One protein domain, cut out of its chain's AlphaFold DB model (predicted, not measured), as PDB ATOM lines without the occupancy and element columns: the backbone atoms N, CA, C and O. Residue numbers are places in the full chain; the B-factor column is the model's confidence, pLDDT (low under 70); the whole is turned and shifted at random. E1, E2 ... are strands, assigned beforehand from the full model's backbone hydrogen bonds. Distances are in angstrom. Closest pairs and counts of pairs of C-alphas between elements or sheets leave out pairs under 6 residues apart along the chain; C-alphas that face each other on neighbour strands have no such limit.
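What this domain is: This is residues 98 to 147 of the 147 residues of the protein "Cytochrome P450" of Alphaproteobacteria bacterium (UniProt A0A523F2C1). There is little regular structure: a flat, loose run of chain has two small antiparallel strand pairs at opposite ends of its length, E1 with E4 and the hairpin E2 and E3. Residues 128 to 147 form a long stretch with no named element, tied back where 137 to 138 pair in parallel with 105 to 106. The printed part has 50 residues, with four named strands, E1 to E4 along the chain, and no named helix; it is all strand, with 15 residues in named elements. It is loose, with a radius of gyration of the C-alphas of 12.7 A and spans of 37 by 27 by 12 A.

How they stand to each other: E4, residues 123 to 127, and E1, residues 98 to 101, are antiparallel at 148 degrees; N 124 and O 100 are 2.8 A apart, within hydrogen-bond range. E2, residues 109 to 111, and E3, residues 115 to 117, form an antiparallel hairpin at 143 degrees, with N 110 and O 116 at 2.9 A. E2 and E4 are apart.

Where its parts are: E4 is 12.9 A long and E1 10.1 A, from first to last C-alpha. C-alpha 98 is at (41.931, -23.998, -4.554) and C-alpha 127 at (47.262, -25.029, -6.647).

The domain as a whole: The farthest C-alphas, Val 113 and Asn 129, are 37.8 A apart. The printed part has no cut, and no link between named strands is long. Residues 140 to 147 have pLDDT under 70.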
ATOM      1  N   ARG A  98      42.676 -23.580  -5.748       90.75
ATOM      2  CA  ARG A  98      41.931 -23.998  -4.554       90.75
ATOM      3  C   ARG A  98      41.938 -22.861  -3.532       90.75
ATOM      4  O   ARG A  98      43.023 -22.479  -3.098       90.75
ATOM      5  N   PRO A  99      40.773 -22.308  -3.161       90.25
ATOM      6  CA  PRO A  99      40.692 -21.342  -2.077       90.25
ATOM      7  C   PRO A  99      40.773 -22.064  -0.728       90.25
ATOM      8  O   PRO A  99      40.012 -22.997  -0.482       90.25
ATOM      9  N   ASN A 100      41.659 -21.609   0.153       89.69
ATOM     10  CA  ASN A 100      41.693 -22.001   1.561       89.69
ATOM     11  C   ASN A 100      41.545 -20.756   2.433       89.69
ATOM     12  O   ASN A 100      42.105 -19.703   2.120       89.69
ATOM     13  N   LEU A 101      40.782 -20.857   3.515       90.19
ATOM     14  CA  LEU A 101      40.686 -19.775   4.487       90.19
ATOM     15  C   LEU A 101      42.011 -19.636   5.243       90.19
ATOM     16  O   LEU A 101      42.741 -20.611   5.420       90.19
ATOM     17  N   VAL A 102      42.332 -18.419   5.684       90.00
ATOM     18  CA  VAL A 102      43.442 -18.244   6.631       90.00
ATOM     19  C   VAL A 102      43.048 -18.839   7.993       90.00
ATOM     20  O   VAL A 102      41.892 -18.674   8.392       90.00
ATOM     21  N   PRO A 103      43.967 -19.519   8.708       87.62
ATOM     22  CA  PRO A 103      43.689 -20.056  10.037       87.62
ATOM     23  C   PRO A 103      43.154 -18.995  10.996       87.62
ATOM     24  O   PRO A 103      43.594 -17.845  10.960       87.62
ATOM     25  N   ASN A 104      42.222 -19.396  11.864       84.50
ATOM     26  CA  ASN A 104      41.619 -18.539  12.880       84.50
ATOM     27  C   ASN A 104      40.967 -17.263  12.320       84.50
ATOM     28  O   ASN A 104      40.980 -16.208  12.965       84.50
ATOM     29  N   ILE A 105      40.390 -17.334  11.118       87.44
ATOM     30  CA  ILE A 105      39.640 -16.211  10.561       87.44
ATOM     31  C   ILE A 105      38.328 -16.004  11.317       87.44
ATOM     32  O   ILE A 105      37.598 -16.947  11.620       87.44
ATOM     33  N   ARG A 106      38.001 -14.736  11.563       85.94
ATOM     34  CA  ARG A 106      36.690 -14.354  12.069       85.94
ATOM     35  C   ARG A 106      35.744 -14.030  10.907       85.94
ATOM     36  O   ARG A 106      36.070 -13.175  10.082       85.94
ATOM     37  N   ILE A 107      34.575 -14.661  10.833       87.44
ATOM     38  CA  ILE A 107      33.540 -14.355   9.833       87.44
ATOM     39  C   ILE A 107      32.277 -13.889  10.553       87.44
ATOM     40  O   ILE A 107      31.554 -14.685  11.137       87.44
ATOM     41  N   ASP A 108      31.996 -12.593  10.442       86.50
ATOM     42  CA  ASP A 108      30.778 -11.966  10.958       86.50
ATOM     43  C   ASP A 108      29.983 -11.365   9.800       86.50
ATOM     44  O   ASP A 108      30.549 -10.983   8.767       86.50
ATOM     45  N   THR A 109      28.680 -11.202   9.994       85.19
ATOM     46  CA  THR A 109      27.813 -10.462   9.075       85.19
ATOM     47  C   THR A 109      27.350  -9.151   9.700       85.19
ATOM     48  O   THR A 109      27.318  -8.975  10.916       85.19
ATOM     49  N   LYS A 110      27.011  -8.190   8.849       85.88
ATOM     50  CA  LYS A 110      26.300  -6.973   9.232       85.88
ATOM     51  C   LYS A 110      25.175  -6.729   8.242       85.88
ATOM     52  O   LYS A 110      25.289  -7.089   7.069       85.88
ATOM     53  N   VAL A 111      24.112  -6.089   8.708       85.38
ATOM     54  CA  VAL A 111      23.077  -5.550   7.829       85.38
ATOM     55  C   VAL A 111      23.476  -4.117   7.482       85.38
ATOM     56  O   VAL A 111      23.562  -3.266   8.362       85.38
ATOM     57  N   ALA A 112      23.793  -3.880   6.212       83.19
ATOM     58  CA  ALA A 112      23.895  -2.545   5.627       83.19
ATOM     59  C   ALA A 112      22.658  -2.327   4.734       83.19
ATOM     60  O   ALA A 112      21.544  -2.621   5.155       83.19
ATOM     61  N   VAL A 113      22.834  -1.901   3.479       83.12
ATOM     62  CA  VAL A 113      21.762  -1.998   2.465       83.12
ATOM     63  C   VAL A 113      21.383  -3.468   2.213       83.12
ATOM     64  O   VAL A 113      20.225  -3.792   1.969       83.12
ATOM     65  N   THR A 114      22.363  -4.368   2.309       89.50
ATOM     66  CA  THR A 114      22.214  -5.824   2.232       89.50
ATOM     67  C   THR A 114      22.953  -6.490   3.390       89.50
ATOM     68  O   THR A 114      23.787  -5.869   4.057       89.50
ATOM     69  N   LEU A 115      22.658  -7.766   3.641       88.94
ATOM     70  CA  LEU A 115      23.459  -8.612   4.517       88.94
ATOM     71  C   LEU A 115      24.804  -8.892   3.834       88.94
ATOM     72  O   LEU A 115      24.857  -9.538   2.786       88.94
ATOM     73  N   CYS A 116      25.888  -8.419   4.437       89.00
ATOM     74  CA  CYS A 116      27.243  -8.588   3.922       89.00
ATOM     75  C   CYS A 116      28.210  -8.982   5.039       89.00
ATOM     76  O   CYS A 116      27.861  -8.949   6.221       89.00
ATOM     77  N   SER A 117      29.433  -9.379   4.675       89.50
ATOM     78  CA  SER A 117      30.458  -9.639   5.681       89.50
ATOM     79  C   SER A 117      30.828  -8.337   6.398       89.50
ATOM     80  O   SER A 117      30.929  -7.264   5.798       89.50
ATOM     81  N   ARG A 118      31.029  -8.418   7.714       88.69
ATOM     82  CA  ARG A 118      31.446  -7.265   8.520       88.69
ATOM     83  C   ARG A 118      32.869  -6.827   8.175       88.69
ATOM     84  O   ARG A 118      33.158  -5.634   8.196       88.69
ATOM     85  N   GLN A 119      33.714  -7.793   7.833       88.56
ATOM     86  CA  GLN A 119      35.122  -7.622   7.495       88.56
ATOM     87  C   GLN A 119      35.496  -8.436   6.246       88.56
ATOM     88  O   GLN A 119      34.733  -9.326   5.846       88.56
ATOM     89  N   PRO A 120      36.641  -8.142   5.602       90.81
ATOM     90  CA  PRO A 120      37.118  -8.921   4.464       90.81
ATOM     91  C   PRO A 120      37.355 -10.390   4.834       90.81
ATOM     92  O   PRO A 120      38.012 -10.686   5.832       90.81
ATOM     93  N   ILE A 121      36.869 -11.309   3.996       91.69
ATOM     94  CA  ILE A 121      37.151 -12.742   4.132       91.69
ATOM     95  C   ILE A 121      38.439 -13.034   3.364       91.69
ATOM     96  O   ILE A 121      38.444 -13.065   2.134       91.69
ATOM     97  N   ARG A 122      39.552 -13.197   4.086       91.31
ATOM     98  CA  ARG A 122      40.857 -13.479   3.475       91.31
ATOM     99  C   ARG A 122      40.961 -14.947   3.077       91.31
ATOM    100  O   ARG A 122      40.640 -15.838   3.860       91.31
ATOM    101  N   VAL A 123      41.457 -15.172   1.867       91.38
ATOM    102  CA  VAL A 123      41.591 -16.493   1.250       91.38
ATOM    103  C   VAL A 123      42.983 -16.615   0.639       91.38
ATOM    104  O   VAL A 123      43.451 -15.698  -0.033       91.38
ATOM    105  N   VAL A 124      43.628 -17.760   0.843       91.50
ATOM    106  CA  VAL A 124      44.878 -18.150   0.187       91.50
ATOM    107  C   VAL A 124      44.548 -19.039  -1.010       91.50
ATOM    108  O   VAL A 124      43.854 -20.047  -0.877       91.50
ATOM    109  N   MET A 125      45.048 -18.673  -2.190       91.62
ATOM    110  CA  MET A 125      44.800 -19.402  -3.439       91.62
ATOM    111  C   MET A 125      45.929 -20.394  -3.737       91.62
ATOM    112  O   MET A 125      46.935 -20.049  -4.364       91.62
ATOM    113  N   SER A 126      45.751 -21.650  -3.338       91.94
ATOM    114  CA  SER A 126      46.700 -22.732  -3.617       91.94
ATOM    115  C   SER A 126      46.486 -23.357  -5.004       91.94
ATOM    116  O   SER A 126      45.523 -23.049  -5.715       91.94
ATOM    117  N   ASN A 127      47.394 -24.249  -5.411       91.81
ATOM    118  CA  ASN A 127      47.262 -25.029  -6.647       91.81
ATOM    119  C   ASN A 127      45.930 -25.818  -6.657       91.81
ATOM    120  O   ASN A 127      45.451 -26.234  -5.602       91.81
ATOM    121  N   ARG A 128      45.329 -26.035  -7.836       89.00
ATOM    122  CA  ARG A 128      44.052 -26.754  -8.020       89.00
ATOM    123  C   ARG A 128      44.009 -28.144  -7.369       89.00
ATOM    124  O   ARG A 128      42.943 -28.592  -6.955       89.00
ATOM    125  N   ASN A 129      45.159 -28.806  -7.258       89.44
ATOM    126  CA  ASN A 129      45.269 -30.153  -6.693       89.44
ATOM    127  C   ASN A 129      45.595 -30.155  -5.187       89.44
ATOM    128  O   ASN A 129      45.755 -31.221  -4.601       89.44
ATOM    129  N   ALA A 130      45.709 -28.983  -4.552       87.94
ATOM    130  CA  ALA A 130      45.910 -28.904  -3.111       87.94
ATOM    131  C   ALA A 130      44.704 -29.487  -2.358       87.94
ATOM    132  O   ALA A 130      43.554 -29.338  -2.787       87.94
ATOM    133  N   LYS A 131      44.976 -30.134  -1.219       84.06
ATOM    134  CA  LYS A 131      43.932 -30.646  -0.327       84.06
ATOM    135  C   LYS A 131      43.116 -29.482   0.238       84.06
ATOM    136  O   LYS A 131      43.671 -28.435   0.564       84.06
ATOM    137  N   ILE A 132      41.806 -29.684   0.355       81.19
ATOM    138  CA  ILE A 132      40.936 -28.770   1.098       81.19
ATOM    139  C   ILE A 132      41.214 -29.010   2.576       81.19
ATOM    140  O   ILE A 132      41.014 -30.121   3.069       81.19
ATOM    141  N   VAL A 133      41.697 -27.983   3.266       81.19
ATOM    142  CA  VAL A 133      41.937 -28.047   4.707       81.19
ATOM    143  C   VAL A 133      40.743 -27.416   5.404       81.19
ATOM    144  O   VAL A 133      40.447 -26.234   5.209       81.19
ATOM    145  N   ARG A 134      40.036 -28.211   6.217       81.94
ATOM    146  CA  ARG A 134      39.028 -27.658   7.120       81.94
ATOM    147  C   ARG A 134      39.750 -26.708   8.069       81.94
ATOM    148  O   ARG A 134      40.693 -27.104   8.741       81.94
ATOM    149  N   THR A 135      39.334 -25.454   8.041       83.62
ATOM    150  CA  THR A 135      39.912 -24.394   8.858       83.62
ATOM    151  C   THR A 135      38.855 -23.977   9.857       83.62
ATOM    152  O   THR A 135      37.713 -23.748   9.453       83.62
ATOM    153  N   ASP A 136      39.225 -23.892  11.128       81.44
ATOM    154  CA  ASP A 136      38.311 -23.403  12.152       81.44
ATOM    155  C   ASP A 136      38.036 -21.914  11.933       81.44
ATOM    156  O   ASP A 136      38.931 -21.120  11.615       81.44
ATOM    157  N   VAL A 137      36.760 -21.560  12.043       81.94
ATOM    158  CA  VAL A 137      36.245 -20.210  11.828       81.94
ATOM    159  C   VAL A 137      35.412 -19.834  13.042       81.94
ATOM    160  O   VAL A 137      34.563 -20.608  13.475       81.94
ATOM    161  N   HIS A 138      35.611 -18.624  13.546       80.25
ATOM    162  CA  HIS A 138      34.850 -18.058  14.666       80.25
ATOM    163  C   HIS A 138      34.098 -16.802  14.228       80.25
ATOM    164  O   HIS A 138      34.435 -16.197  13.213       80.25
ATOM    165  N   GLY A 139      33.063 -16.393  14.960       74.38
ATOM    166  CA  GLY A 139      32.295 -15.189  14.632       74.38
ATOM    167  C   GLY A 139      30.779 -15.351  14.685       74.38
ATOM    168  O   GLY A 139      30.234 -16.440  14.539       74.38
ATOM    169  N   THR A 140      30.095 -14.225  14.841       69.94
ATOM    170  CA  THR A 140      28.711 -14.070  15.291       69.94
ATOM    171  C   THR A 140      27.669 -14.308  14.200       69.94
ATOM    172  O   THR A 140      26.710 -13.550  14.095       69.94
ATOM    173  N   VAL A 141      27.797 -15.308  13.330       59.78
ATOM    174  CA  VAL A 141      26.749 -15.492  12.304       59.78
ATOM    175  C   VAL A 141      25.379 -15.936  12.871       59.78
ATOM    176  O   VAL A 141      24.379 -15.728  12.190       59.78
ATOM    177  N   SER A 142      25.265 -16.600  14.030       53.31
ATOM    178  CA  SER A 142      25.129 -15.985  15.375       53.31
ATOM    179  C   SER A 142      26.073 -16.611  16.428       53.31
ATOM    180  O   SER A 142      25.678 -16.805  17.565       53.31
ATOM    181  N   ASP A 143      27.312 -16.901  16.011       52.75
ATOM    182  CA  ASP A 143      28.364 -17.799  16.554       52.75
ATOM    183  C   ASP A 143      28.491 -19.066  15.690       52.75
ATOM    184  O   ASP A 143      28.482 -20.186  16.173       52.75
ATOM    185  N   LEU A 144      28.501 -18.849  14.362       47.47
ATOM    186  CA  LEU A 144      28.686 -19.781  13.226       47.47
ATOM    187  C   LEU A 144      28.080 -21.203  13.322       47.47
ATOM    188  O   LEU A 144      28.439 -22.055  12.509       47.47
ATOM    189  N   TYR A 145      27.068 -21.358  14.189       47.75
ATOM    190  CA  TYR A 145      26.315 -22.554  14.606       47.75
ATOM    191  C   TYR A 145      27.143 -23.445  15.562       47.75
ATOM    192  O   TYR A 145      27.970 -24.219  15.101       47.75
ATOM    193  N   ALA A 146      26.987 -23.301  16.886       38.66
ATOM    194  CA  ALA A 146      27.868 -23.897  17.911       38.66
ATOM    195  C   ALA A 146      28.092 -25.430  17.764       38.66
ATOM    196  O   ALA A 146      27.118 -26.168  17.844       38.66
ATOM    197  N   LEU A 147      29.363 -25.858  17.598       32.91
ATOM    198  CA  LEU A 147      29.917 -27.240  17.493       32.91
ATOM    199  C   LEU A 147      29.201 -28.245  16.556       32.91
ATOM    200  O   LEU A 147      28.132 -28.790  16.906       32.91
TER     201      LEU A 147